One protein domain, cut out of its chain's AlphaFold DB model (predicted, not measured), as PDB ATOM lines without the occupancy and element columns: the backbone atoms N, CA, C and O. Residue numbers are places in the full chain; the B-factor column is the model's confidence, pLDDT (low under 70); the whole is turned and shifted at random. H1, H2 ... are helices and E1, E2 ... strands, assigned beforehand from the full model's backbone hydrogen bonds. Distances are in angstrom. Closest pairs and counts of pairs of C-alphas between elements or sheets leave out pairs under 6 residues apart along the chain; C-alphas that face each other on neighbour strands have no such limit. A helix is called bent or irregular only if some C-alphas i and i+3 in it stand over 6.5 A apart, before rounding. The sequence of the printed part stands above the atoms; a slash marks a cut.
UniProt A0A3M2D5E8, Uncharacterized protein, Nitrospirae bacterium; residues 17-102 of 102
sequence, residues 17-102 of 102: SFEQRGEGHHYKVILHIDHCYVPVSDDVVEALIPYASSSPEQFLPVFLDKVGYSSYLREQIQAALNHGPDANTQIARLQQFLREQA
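Overview. This is residues 17 to 102 of the 102 residues of an uncharacterized protein of Nitrospirae bacterium (UniProt A0A3M2D5E8). A small three-stranded sheet makes one wall of a compact domain, with H4 beside its E1 edge and H3 by the end of E2, while the helical hairpin of H1 and H2 stands off the sheet, with H4 packing on both its helices. The loop of residues 21 to 28 reaches out past the ends of E1 and E2. The printed part has 86 residues with three named strands and then four named helices, in the order E1 E2 E3 H1 H2 H3 H4; the sheet runs E1 E2 E3, antiparallel throughout, and the class is mixed, helices and strands. The radius of gyration of the C-alphas is 12.0 A and the spans are 34 by 27 by 22 A.

Along the chain. E1 is residues 17 to 20, beginning at C-alpha 17 (130.515, 132.821, 114.267). E2 is residues 29 to 33, 12.9 A long, and E3 residues 36 to 40, 12.7 A. H3 is residues 71 to 83, 18.7 A, and H4 residues 87 to 99, 18.5 A, ending at C-alpha 99 (121.725, 129.860, 124.705). H1, residues 42 to 51, begins at C-alpha 42 (134.167, 124.100, 127.426); H2 is residues 56 to 66, and each measures 15.2 A. H1 is irregular, but only just: C-alphas 47 and 50 are 6.9 A apart.

Arrangement. The strands form a meander, each the antiparallel neighbour of the one before. In the hairpin E1 and E2, N 19 and O 30 are 2.9 A apart, within hydrogen-bond range; in the hairpin E2 and E3, N 31 and O 38 are, at 2.8 A. H3 and H4 are on the sheet, an arrangement in two layers, helices on one face of a sheet. The closest C-alphas of E1 and H4 are those of Ser 17 and Leu 94, 6.2 A, and of E2 and H3 those of Ile 33 and Ala 80, 6.0 A. H1 and H2 are not on the sheet; they touch at Tyr 51 and Phe 59, their closest C-alphas, 5.9 A, at a shallow tilt of 22 degrees, opposite ways. H4 touches H1 with residues 95 to 99 alone, the closest C-alphas being those of Ile 49 and Leu 98, 5.5 A, at a steep tilt of 67 degrees. H1 and H3 are apart. Every O i to N i+4 pair is within hydrogen-bond range in H4, against 4 of 6 in H1, 5 of 7 in H2 and 8 of 9 in H3.

Size, cuts and confidence. The C-alphas farthest apart, those of Gly 24 and Glu 57, are 34.7 A apart. The printed part has no cut and no long link. Its mean pLDDT is 92.3, and no printed residue is under 70.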
ATOM      1  N   SER A  17     131.516 133.868 114.029       93.94
ATOM      2  CA  SER A  17     130.515 132.821 114.267       93.94
ATOM      3  C   SER A  17     131.075 131.667 115.089       93.94
ATOM      4  O   SER A  17     132.279 131.416 115.077       93.94
ATOM      5  N   PHE A  18     130.196 130.949 115.780       96.00
ATOM      6  CA  PHE A  18     130.540 129.674 116.394       96.00
ATOM      7  C   PHE A  18     130.157 128.507 115.487       96.00
ATOM      8  O   PHE A  18     129.119 128.524 114.828       96.00
ATOM      9  N   GLU A  19     130.986 127.471 115.505       94.06
ATOM     10  CA  GLU A  19     130.692 126.143 114.973       94.06
ATOM     11  C   GLU A  19     130.710 125.153 116.134       94.06
ATOM     12  O   GLU A  19     131.711 125.053 116.848       94.06
ATOM     13  N   GLN A  20     129.621 124.400 116.293       92.62
ATOM     14  CA  GLN A  20     129.607 123.226 117.156       92.62
ATOM     15  C   GLN A  20     130.196 122.036 116.398       92.62
ATOM     16  O   GLN A  20     129.804 121.735 115.270       92.62
ATOM     17  N   ARG A  21     131.129 121.341 117.039       89.12
ATOM     18  CA  ARG A  21     131.725 120.097 116.564       89.12
ATOM     19  C   ARG A  21     131.086 118.906 117.264       89.12
ATOM     20  O   ARG A  21     130.674 118.997 118.417       89.12
ATOM     21  N   GLY A  22     130.997 117.792 116.539       78.00
ATOM     22  CA  GLY A  22     130.382 116.558 117.028       78.00
ATOM     23  C   GLY A  22     131.208 115.826 118.089       78.00
ATOM     24  O   GLY A  22     132.289 116.257 118.499       78.00
ATOM     25  N   GLU A  23     130.695 114.674 118.516       74.00
ATOM     26  CA  GLU A  23     131.386 113.794 119.458       74.00
ATOM     27  C   GLU A  23     132.746 113.327 118.904       74.00
ATOM     28  O   GLU A  23     132.901 113.073 117.710       74.00
ATOM     29  N   GLY A  24     133.750 113.224 119.780       77.31
ATOM     30  CA  GLY A  24     135.111 112.799 119.421       77.31
ATOM     31  C   GLY A  24     136.123 113.935 119.211       77.31
ATOM     32  O   GLY A  24     137.305 113.659 119.008       77.31
ATOM     33  N   HIS A  25     135.707 115.201 119.309       81.12
ATOM     34  CA  HIS A  25     136.618 116.348 119.291       81.12
ATOM     35  C   HIS A  25     136.960 116.833 120.708       81.12
ATOM     36  O   HIS A  25     136.081 116.967 121.553       81.12
ATOM     37  N   HIS A  26     138.244 117.133 120.960       80.75
ATOM     38  CA  HIS A  26     138.699 117.678 122.250       80.75
ATOM     39  C   HIS A  26     138.118 119.072 122.533       80.75
ATOM     40  O   HIS A  26     137.780 119.376 123.669       80.75
ATOM     41  N   TYR A  27     137.962 119.889 121.487       85.38
ATOM     42  CA  TYR A  27     137.234 121.155 121.537       85.38
ATOM     43  C   TYR A  27     135.925 121.004 120.775       85.38
ATOM     44  O   TYR A  27     135.939 120.707 119.574       85.38
ATOM     45  N   LYS A  28     134.810 121.220 121.472       91.12
ATOM     46  CA  LYS A  28     133.459 121.094 120.910       91.12
ATOM     47  C   LYS A  28     132.986 122.361 120.211       91.12
ATOM     48  O   LYS A  28     132.023 122.303 119.458       91.12
ATOM     49  N   VAL A  29     133.655 123.491 120.432       94.56
ATOM     50  CA  VAL A  29     133.295 124.776 119.829       94.56
ATOM     51  C   VAL A  29     134.511 125.400 119.158       94.56
ATOM     52  O   VAL A  29     135.597 125.466 119.737       94.56
ATOM     53  N   ILE A  30     134.317 125.875 117.930       95.62
ATOM     54  CA  ILE A  30     135.283 126.706 117.212       95.62
ATOM     55  C   ILE A  30     134.686 128.088 117.007       95.62
ATOM     56  O   ILE A  30     133.580 128.217 116.486       95.62
ATOM     57  N   LEU A  31     135.444 129.117 117.366       96.12
ATOM     58  CA  LEU A  31     135.181 130.478 116.935       96.12
ATOM     59  C   LEU A  31     135.838 130.708 115.572       96.12
ATOM     60  O   LEU A  31     137.058 130.606 115.427       96.12
ATOM     61  N   HIS A  32     135.021 131.055 114.589       95.12
ATOM     62  CA  HIS A  32     135.459 131.568 113.298       95.12
ATOM     63  C   HIS A  32     135.621 133.082 113.399       95.12
ATOM     64  O   HIS A  32     134.712 133.772 113.863       95.12
ATOM     65  N   ILE A  33     136.779 133.576 112.965       94.12
ATOM     66  CA  ILE A  33     137.131 134.996 112.885       94.12
ATOM     67  C   ILE A  33     137.643 135.243 111.467       94.12
ATOM     68  O   ILE A  33     138.822 135.024 111.189       94.12
ATOM     69  N   ASP A  34     136.764 135.647 110.555       90.88
ATOM     70  CA  ASP A  34     137.058 135.771 109.120       90.88
ATOM     71  C   ASP A  34     137.609 134.470 108.481       90.88
ATOM     72  O   ASP A  34     136.870 133.617 107.986       90.88
ATOM     73  N   HIS A  35     138.932 134.328 108.443       85.94
ATOM     74  CA  HIS A  35     139.657 133.178 107.885       85.94
ATOM     75  C   HIS A  35     140.475 132.430 108.951       85.94
ATOM     76  O   HIS A  35     141.214 131.494 108.638       85.94
ATOM     77  N   CYS A  36     140.363 132.849 110.211       88.69
ATOM     78  CA  CYS A  36     141.011 132.243 111.361       88.69
ATOM     79  C   CYS A  36     140.021 131.377 112.148       88.69
ATOM     80  O   CYS A  36     138.846 131.714 112.287       88.69
ATOM     81  N   TYR A  37     140.532 130.284 112.714       92.12
ATOM     82  CA  TYR A  37     139.760 129.331 113.508       92.12
ATOM     83  C   TYR A  37     140.402 129.208 114.882       92.12
ATOM     84  O   TYR A  37     141.585 128.878 114.990       92.12
ATOM     85  N   VAL A  38     139.624 129.463 115.926       93.50
ATOM     86  CA  VAL A  38     140.100 129.440 117.308       93.50
ATOM     87  C   VAL A  38     139.302 128.399 118.082       93.50
ATOM     88  O   VAL A  38     138.090 128.559 118.230       93.50
ATOM     89  N   PRO A  39     139.939 127.324 118.573       94.00
ATOM     90  CA  PRO A  39     139.287 126.403 119.488       94.00
ATOM     91  C   PRO A  39     138.901 127.119 120.780       94.00
ATOM     92  O   PRO A  39     139.705 127.860 121.348       94.00
ATOM     93  N   VAL A  40     137.677 126.882 121.239       94.44
ATOM     94  CA  VAL A  40     137.147 127.452 122.477       94.44
ATOM     95  C   VAL A  40     136.913 126.306 123.450       94.44
ATOM     96  O   VAL A  40     136.285 125.309 123.093       94.44
ATOM     97  N   SER A  41     137.485 126.407 124.650       92.50
ATOM     98  CA  SER A  41     137.319 125.384 125.685       92.50
ATOM     99  C   SER A  41     135.906 125.401 126.258       92.50
ATOM    100  O   SER A  41     135.264 126.453 126.299       92.50
ATOM    101  N   ASP A  42     135.463 124.246 126.756       91.94
ATOM    102  CA  ASP A  42     134.167 124.100 127.426       91.94
ATOM    103  C   ASP A  42     134.041 125.114 128.586       91.94
ATOM    104  O   ASP A  42     133.059 125.847 128.635       91.94
ATOM    105  N   ASP A  43     135.092 125.311 129.397       94.19
ATOM    106  CA  ASP A  43     135.122 126.327 130.471       94.19
ATOM    107  C   ASP A  43     134.843 127.761 129.977       94.19
ATOM    108  O   ASP A  43     134.201 128.560 130.661       94.19
ATOM    109  N   VAL A  44     135.348 128.125 128.791       95.56
ATOM    110  CA  VAL A  44     135.110 129.455 128.210       95.56
ATOM    111  C   VAL A  44     133.672 129.566 127.715       95.56
ATOM    112  O   VAL A  44     133.053 130.611 127.906       95.56
ATOM    113  N   VAL A  45     133.127 128.508 127.111       95.62
ATOM    114  CA  VAL A  45     131.715 128.461 126.704       95.62
ATOM    115  C   VAL A  45     130.817 128.612 127.933       95.62
ATOM    116  O   VAL A  45     129.972 129.507 127.957       95.62
ATOM    117  N   GLU A  46     131.059 127.827 128.984       95.62
ATOM    118  CA  GLU A  46     130.324 127.882 130.253       95.62
ATOM    119  C   GLU A  46     130.392 129.270 130.903       95.62
ATOM    120  O   GLU A  46     129.377 129.795 131.362       95.62
ATOM    121  N   ALA A  47     131.558 129.922 130.877       96.56
ATOM    122  CA  ALA A  47     131.722 131.275 131.405       96.56
ATOM    123  C   ALA A  47     130.947 132.350 130.617       96.56
ATOM    124  O   ALA A  47     130.672 133.423 131.160       96.56
ATOM    125  N   LEU A  48     130.605 132.094 129.350       97.31
ATOM    126  CA  LEU A  48     129.881 133.034 128.489       97.31
ATOM    127  C   LEU A  48     128.358 132.847 128.530       97.31
ATOM    128  O   LEU A  48     127.634 133.820 128.305       97.31
ATOM    129  N   ILE A  49     127.862 131.647 128.858       97.31
ATOM    130  CA  ILE A  49     126.422 131.334 128.943       97.31
ATOM    131  C   ILE A  49     125.627 132.341 129.803       97.31
ATOM    132  O   ILE A  49     124.594 132.820 129.329       97.31
ATOM    133  N   PRO A  50     126.081 132.768 131.003       97.62
ATOM    134  CA  PRO A  50     125.338 133.728 131.830       97.62
ATOM    135  C   PRO A  50     125.094 135.090 131.162       97.62
ATOM    136  O   PRO A  50     124.154 135.799 131.514       97.62
ATOM    137  N   TYR A  51     125.927 135.457 130.185       97.56
ATOM    138  CA  TYR A  51     125.853 136.722 129.450       97.56
ATOM    139  C   TYR A  51     125.126 136.576 128.108       97.56
ATOM    140  O   TYR A  51     124.924 137.553 127.389       97.56
ATOM    141  N   ALA A  52     124.682 135.368 127.759       96.62
ATOM    142  CA  ALA A  52     124.015 135.112 126.491       96.62
ATOM    143  C   ALA A  52     122.684 135.877 126.351       96.62
ATOM    144  O   ALA A  52     122.218 136.073 125.237       96.62
ATOM    145  N   SER A  53     122.081 136.350 127.445       96.88
ATOM    146  CA  SER A  53     120.850 137.162 127.427       96.88
ATOM    147  C   SER A  53     121.081 138.658 127.690       96.88
ATOM    148  O   SER A  53     120.111 139.407 127.787       96.88
ATOM    149  N   SER A  54     122.334 139.110 127.838       97.25
ATOM    150  CA  SER A  54     122.643 140.530 128.061       97.25
ATOM    151  C   SER A  54     122.545 141.348 126.772       97.25
ATOM    152  O   SER A  54     122.464 140.795 125.673       97.25
ATOM    153  N   SER A  55     122.617 142.679 126.877       96.31
ATOM    154  CA  SER A  55     122.752 143.508 125.675       96.31
ATOM    155  C   SER A  55     124.100 143.247 124.973       96.31
ATOM    156  O   SER A  55     125.059 142.827 125.639       96.31
ATOM    157  N   PRO A  56     124.217 143.499 123.654       93.56
ATOM    158  CA  PRO A  56     125.481 143.354 122.935       93.56
ATOM    159  C   PRO A  56     126.627 144.174 123.541       93.56
ATOM    160  O   PRO A  56     127.755 143.685 123.621       93.56
ATOM    161  N   GLU A  57     126.341 145.383 124.040       93.19
ATOM    162  CA  GLU A  57     127.348 146.252 124.661       93.19
ATOM    163  C   GLU A  57     127.876 145.683 125.985       93.19
ATOM    164  O   GLU A  57     129.031 145.911 126.340       93.19
ATOM    165  N   GLN A  58     127.045 144.932 126.711       95.81
ATOM    166  CA  GLN A  58     127.433 144.249 127.947       95.81
ATOM    167  C   GLN A  58     128.158 142.929 127.674       95.81
ATOM    168  O   GLN A  58     129.065 142.557 128.417       95.81
ATOM    169  N   PHE A  59     127.778 142.229 126.605       97.25
ATOM    170  CA  PHE A  59     128.359 140.942 126.236       97.25
ATOM    171  C   PHE A  59     129.781 141.084 125.686       97.25
ATOM    172  O   PHE A  59     130.676 140.334 126.077       97.25
ATOM    173  N   LEU A  60     130.006 142.046 124.786       95.50
ATOM    174  CA  LEU A  60     131.257 142.153 124.034       95.50
ATOM    175  C   LEU A  60     132.517 142.278 124.920       95.50
ATOM    176  O   LEU A  60     133.491 141.574 124.641       95.50
ATOM    177  N   PRO A  61     132.544 143.091 125.995       95.69
ATOM    178  CA  PRO A  61     133.702 143.152 126.886       95.69
ATOM    179  C   PRO A  61     134.013 141.809 127.557       95.69
ATOM    180  O   PRO A  61     135.179 141.433 127.653       95.69
ATOM    181  N   VAL A  62     132.984 141.063 127.971       97.00
ATOM    182  CA  VAL A  62     133.143 139.739 128.592       97.00
ATOM    183  C   VAL A  62     133.652 138.729 127.568       97.00
ATOM    184  O   VAL A  62     134.583 137.976 127.843       97.00
ATOM    185  N   PHE A  63     133.098 138.754 126.355       96.88
ATOM    186  CA  PHE A  63     133.557 137.918 125.252       96.88
ATOM    187  C   PHE A  63     135.040 138.148 124.926       96.88
ATOM    188  O   PHE A  63     135.809 137.194 124.813       96.88
ATOM    189  N   LEU A  64     135.470 139.410 124.838       95.81
ATOM    190  CA  LEU A  64     136.869 139.769 124.591       95.81
ATOM    191  C   LEU A  64     137.799 139.400 125.754       95.81
ATOM    192  O   LEU A  64     138.958 139.065 125.510       95.81
ATOM    193  N   ASP A  65     137.316 139.449 126.997       95.31
ATOM    194  CA  ASP A  65     138.072 139.001 128.170       95.31
ATOM    195  C   ASP A  65     138.316 137.486 128.135       95.31
ATOM    196  O   ASP A  65     139.453 137.044 128.292       95.31
ATOM    197  N   LYS A  66     137.264 136.699 127.872       94.75
ATOM    198  CA  LYS A  66     137.330 135.231 127.916       94.75
ATOM    199  C   LYS A  66     137.982 134.607 126.691       94.75
ATOM    200  O   LYS A  66     138.754 133.663 126.831       94.75
ATOM    201  N   VAL A  67     137.674 135.114 125.499       92.69
ATOM    202  CA  VAL A  67     138.148 134.524 124.240       92.69
ATOM    203  C   VAL A  67     139.395 135.231 123.725       92.69
ATOM    204  O   VAL A  67     140.300 134.587 123.207       92.69
ATOM    205  N   GLY A  68     139.494 136.547 123.903       87.31
ATOM    206  CA  GLY A  68     140.648 137.344 123.495       87.31
ATOM    207  C   GLY A  68     141.804 137.276 124.495       87.31
ATOM    208  O   GLY A  68     142.233 138.303 125.011       87.31
ATOM    209  N   TYR A  69     142.334 136.086 124.781       86.06
ATOM    210  CA  TYR A  69     143.421 135.892 125.758       86.06
ATOM    211  C   TYR A  69     144.754 136.561 125.366       86.06
ATOM    212  O   TYR A  69     145.662 136.673 126.188       86.06
ATOM    213  N   SER A  70     144.892 137.009 124.115       90.31
ATOM    214  CA  SER A  70     146.031 137.796 123.634       90.31
ATOM    215  C   SER A  70     145.558 139.098 122.992       90.31
ATOM    216  O   SER A  70     144.450 139.166 122.456       90.31
ATOM    217  N   SER A  71     146.410 140.129 123.011       91.38
ATOM    218  CA  SER A  71     146.145 141.397 122.316       91.38
ATOM    219  C   SER A  71     145.866 141.176 120.830       91.38
ATOM    220  O   SER A  71     144.874 141.683 120.319       91.38
ATOM    221  N   TYR A  72     146.664 140.324 120.179       91.88
ATOM    222  CA  TYR A  72     146.472 139.937 118.782       91.88
ATOM    223  C   TYR A  72     145.074 139.363 118.526       91.88
ATOM    224  O   TYR A  72     144.385 139.779 117.598       91.88
ATOM    225  N   LEU A  73     144.619 138.431 119.366       92.94
ATOM    226  CA  LEU A  73     143.305 137.824 119.188       92.94
ATOM    227  C   LEU A  73     142.167 138.824 119.446       92.94
ATOM    228  O   LEU A  73     141.174 138.811 118.724       92.94
ATOM    229  N   ARG A  74     142.316 139.729 120.424       95.12
ATOM    230  CA  ARG A  74     141.348 140.820 120.646       95.12
ATOM    231  C   ARG A  74     141.234 141.730 119.428       95.12
ATOM    232  O   ARG A  74     140.120 142.034 119.015       95.12
ATOM    233  N   GLU A  75     142.364 142.130 118.851       94.31
ATOM    234  CA  GLU A  75     142.407 142.964 117.647       94.31
ATOM    235  C   GLU A  75     141.740 142.262 116.459       94.31
ATOM    236  O   GLU A  75     140.921 142.870 115.776       94.31
ATOM    237  N   GLN A  76     142.001 140.966 116.264       93.94
ATOM    238  CA  GLN A  76     141.375 140.177 115.198       93.94
ATOM    239  C   GLN A  76     139.854 140.067 115.366       93.94
ATOM    240  O   GLN A  76     139.111 140.248 114.402       93.94
ATOM    241  N   ILE A  77     139.369 139.824 116.589       95.00
ATOM    242  CA  ILE A  77     137.930 139.791 116.885       95.00
ATOM    243  C   ILE A  77     137.285 141.149 116.579       95.00
ATOM    244  O   ILE A  77     136.233 141.211 115.942       95.00
ATOM    245  N   GLN A  78     137.917 142.243 117.010       93.94
ATOM    246  CA  GLN A  78     137.415 143.598 116.773       93.94
ATOM    247  C   GLN A  78     137.426 143.967 115.285       93.94
ATOM    248  O   GLN A  78     136.477 144.584 114.807       93.94
ATOM    249  N   ALA A  79     138.458 143.570 114.539       93.31
ATOM    250  CA  ALA A  79     138.521 143.766 113.096       93.31
ATOM    251  C   ALA A  79     137.406 142.992 112.374       93.31
ATOM    252  O   ALA A  79     136.688 143.578 111.564       93.31
ATOM    253  N   ALA A  80     137.189 141.722 112.723       93.19
ATOM    254  CA  ALA A  80     136.153 140.889 112.114       93.19
ATOM    255  C   ALA A  80     134.733 141.447 112.337       93.19
ATOM    256  O   ALA A  80     133.906 141.435 111.421       93.19
ATOM    257  N   LEU A  81     134.454 142.027 113.512       92.88
ATOM    258  CA  LEU A  81     133.178 142.709 113.778       92.88
ATOM    259  C   LEU A  81     132.888 143.856 112.794       92.88
ATOM    260  O   LEU A  81     131.720 144.136 112.536       92.88
ATOM    261  N   ASN A  82     133.919 144.470 112.204       90.12
ATOM    262  CA  ASN A  82     133.778 145.532 111.202       90.12
ATOM    263  C   ASN A  82     133.672 145.012 109.755       90.12
ATOM    264  O   ASN A  82     133.328 145.782 108.859       90.12
ATOM    265  N   HIS A  83     133.981 143.737 109.498       84.81
ATOM    266  CA  HIS A  83     134.013 143.155 108.147       84.81
ATOM    267  C   HIS A  83     132.745 142.378 107.761       84.81
ATOM    268  O   HIS A  83     132.512 142.125 106.574       84.81
ATOM    269  N   GLY A  84     131.957 141.953 108.749       72.81
ATOM    270  CA  GLY A  84     130.729 141.183 108.552       72.81
ATOM    271  C   GLY A  84     129.463 142.047 108.421       72.81
ATOM    272  O   GLY A  84     129.536 143.227 108.076       72.81
ATOM    273  N   PRO A  85     128.276 141.469 108.698       75.31
ATOM    274  CA  PRO A  85     127.050 142.227 108.976       75.31
ATOM    275  C   PRO A  85     127.257 143.219 110.132       75.31
ATOM    276  O   PRO A  85     128.316 143.229 110.756       75.31
ATOM    277  N   ASP A  86     126.247 144.013 110.489       89.56
ATOM    278  CA  ASP A  86     126.378 144.895 111.652       89.56
ATOM    279  C   ASP A  86     126.818 144.118 112.914       89.56
ATOM    280  O   ASP A  86     126.421 142.967 113.140       89.56
ATOM    281  N   ALA A  87     127.687 144.736 113.718       91.69
ATOM    282  CA  ALA A  87     128.331 144.085 114.856       91.69
ATOM    283  C   ALA A  87     127.316 143.517 115.863       91.69
ATOM    284  O   ALA A  87     127.534 142.439 116.418       91.69
ATOM    285  N   ASN A  88     126.177 144.192 116.046       93.38
ATOM    286  CA  ASN A  88     125.124 143.749 116.955       93.38
ATOM    287  C   ASN A  88     124.454 142.462 116.459       93.38
ATOM    288  O   ASN A  88     124.250 141.550 117.257       93.38
ATOM    289  N   THR A  89     124.180 142.332 115.159       92.94
ATOM    290  CA  THR A  89     123.684 141.082 114.563       92.94
ATOM    291  C   THR A  89     124.678 139.938 114.743       92.94
ATOM    292  O   THR A  89     124.274 138.816 115.056       92.94
ATOM    293  N   GLN A  90     125.977 140.190 114.565       94.38
ATOM    294  CA  GLN A  90     127.000 139.162 114.776       94.38
ATOM    295  C   GLN A  90     127.043 138.708 116.241       94.38
ATOM    296  O   GLN A  90     126.973 137.511 116.517       94.38
ATOM    297  N   ILE A  91     127.067 139.654 117.183       95.88
ATOM    298  CA  ILE A  91     127.032 139.370 118.624       95.88
ATOM    299  C   ILE A  91     125.760 138.600 118.999       95.88
ATOM    300  O   ILE A  91     125.842 137.589 119.695       95.88
ATOM    301  N   ALA A  92     124.598 139.005 118.483       95.06
ATOM    302  CA  ALA A  92     123.329 138.335 118.748       95.06
ATOM    303  C   ALA A  92     123.328 136.868 118.286       95.06
ATOM    304  O   ALA A  92     122.734 136.017 118.950       95.06
ATOM    305  N   ARG A  93     124.023 136.544 117.186       95.19
ATOM    306  CA  ARG A  93     124.215 135.157 116.726       95.19
ATOM    307  C   ARG A  93     125.110 134.356 117.667       95.19
ATOM    308  O   ARG A  93     124.771 133.220 117.982       95.19
ATOM    309  N   LEU A  94     126.211 134.939 118.150       96.62
ATOM    310  CA  LEU A  94     127.065 134.291 119.155       96.62
ATOM    311  C   LEU A  94     126.281 134.012 120.443       96.62
ATOM    312  O   LEU A  94     126.347 132.918 120.993       96.62
ATOM    313  N   GLN A  95     125.487 134.982 120.890       97.62
ATOM    314  CA  GLN A  95     124.615 134.842 122.051       97.62
ATOM    315  C   GLN A  95     123.526 133.780 121.841       97.62
ATOM    316  O   GLN A  95     123.247 133.008 122.753       97.62
ATOM    317  N   GLN A  96     122.928 133.706 120.646       97.12
ATOM    318  CA  GLN A  96     121.964 132.656 120.301       97.12
ATOM    319  C   GLN A  96     122.589 131.268 120.402       97.12
ATOM    320  O   GLN A  96     122.017 130.407 121.061       97.12
ATOM    321  N   PHE A  97     123.781 131.087 119.835       96.75
ATOM    322  CA  PHE A  97     124.520 129.833 119.944       96.75
ATOM    323  C   PHE A  97     124.753 129.432 121.406       96.75
ATOM    324  O   PHE A  97     124.503 128.293 121.778       96.75
ATOM    325  N   LEU A  98     125.187 130.370 122.256       96.69
ATOM    326  CA  LEU A  98     125.443 130.098 123.675       96.69
ATOM    327  C   LEU A  98     124.175 129.699 124.443       96.69
ATOM    328  O   LEU A  98     124.248 128.836 125.310       96.69
ATOM    329  N   ARG A  99     123.010 130.274 124.111       96.19
ATOM    330  CA  ARG A  99     121.725 129.860 124.705       96.19
ATOM    331  C   ARG A  99     121.343 128.425 124.346       96.19
ATOM    332  O   ARG A  99     120.646 127.790 125.120       96.19
ATOM    333  N   GLU A 100     121.786 127.928 123.197       93.88
ATOM    334  CA  GLU A 100     121.559 126.541 122.765       93.88
ATOM    335  C   GLU A 100     122.515 125.547 123.449       93.88
ATOM    336  O   GLU A 100     122.294 124.343 123.365       93.88
ATOM    337  N   GLN A 101     123.563 126.039 124.127       86.62
ATOM    338  CA  GLN A 101     124.486 125.221 124.924       86.62
ATOM    339  C   GLN A 101     124.102 125.136 126.415       86.62
ATOM    340  O   GLN A 101     124.763 124.406 127.153       86.62
ATOM    341  N   ALA A 102     123.104 125.908 126.862       81.38
ATOM    342  CA  ALA A 102     122.654 125.993 128.254       81.38
ATOM    343  C   ALA A 102     121.574 124.951 128.577       81.38
ATOM    344  O   ALA A 102     121.604 124.418 129.709       81.38
TER     345      ALA A 102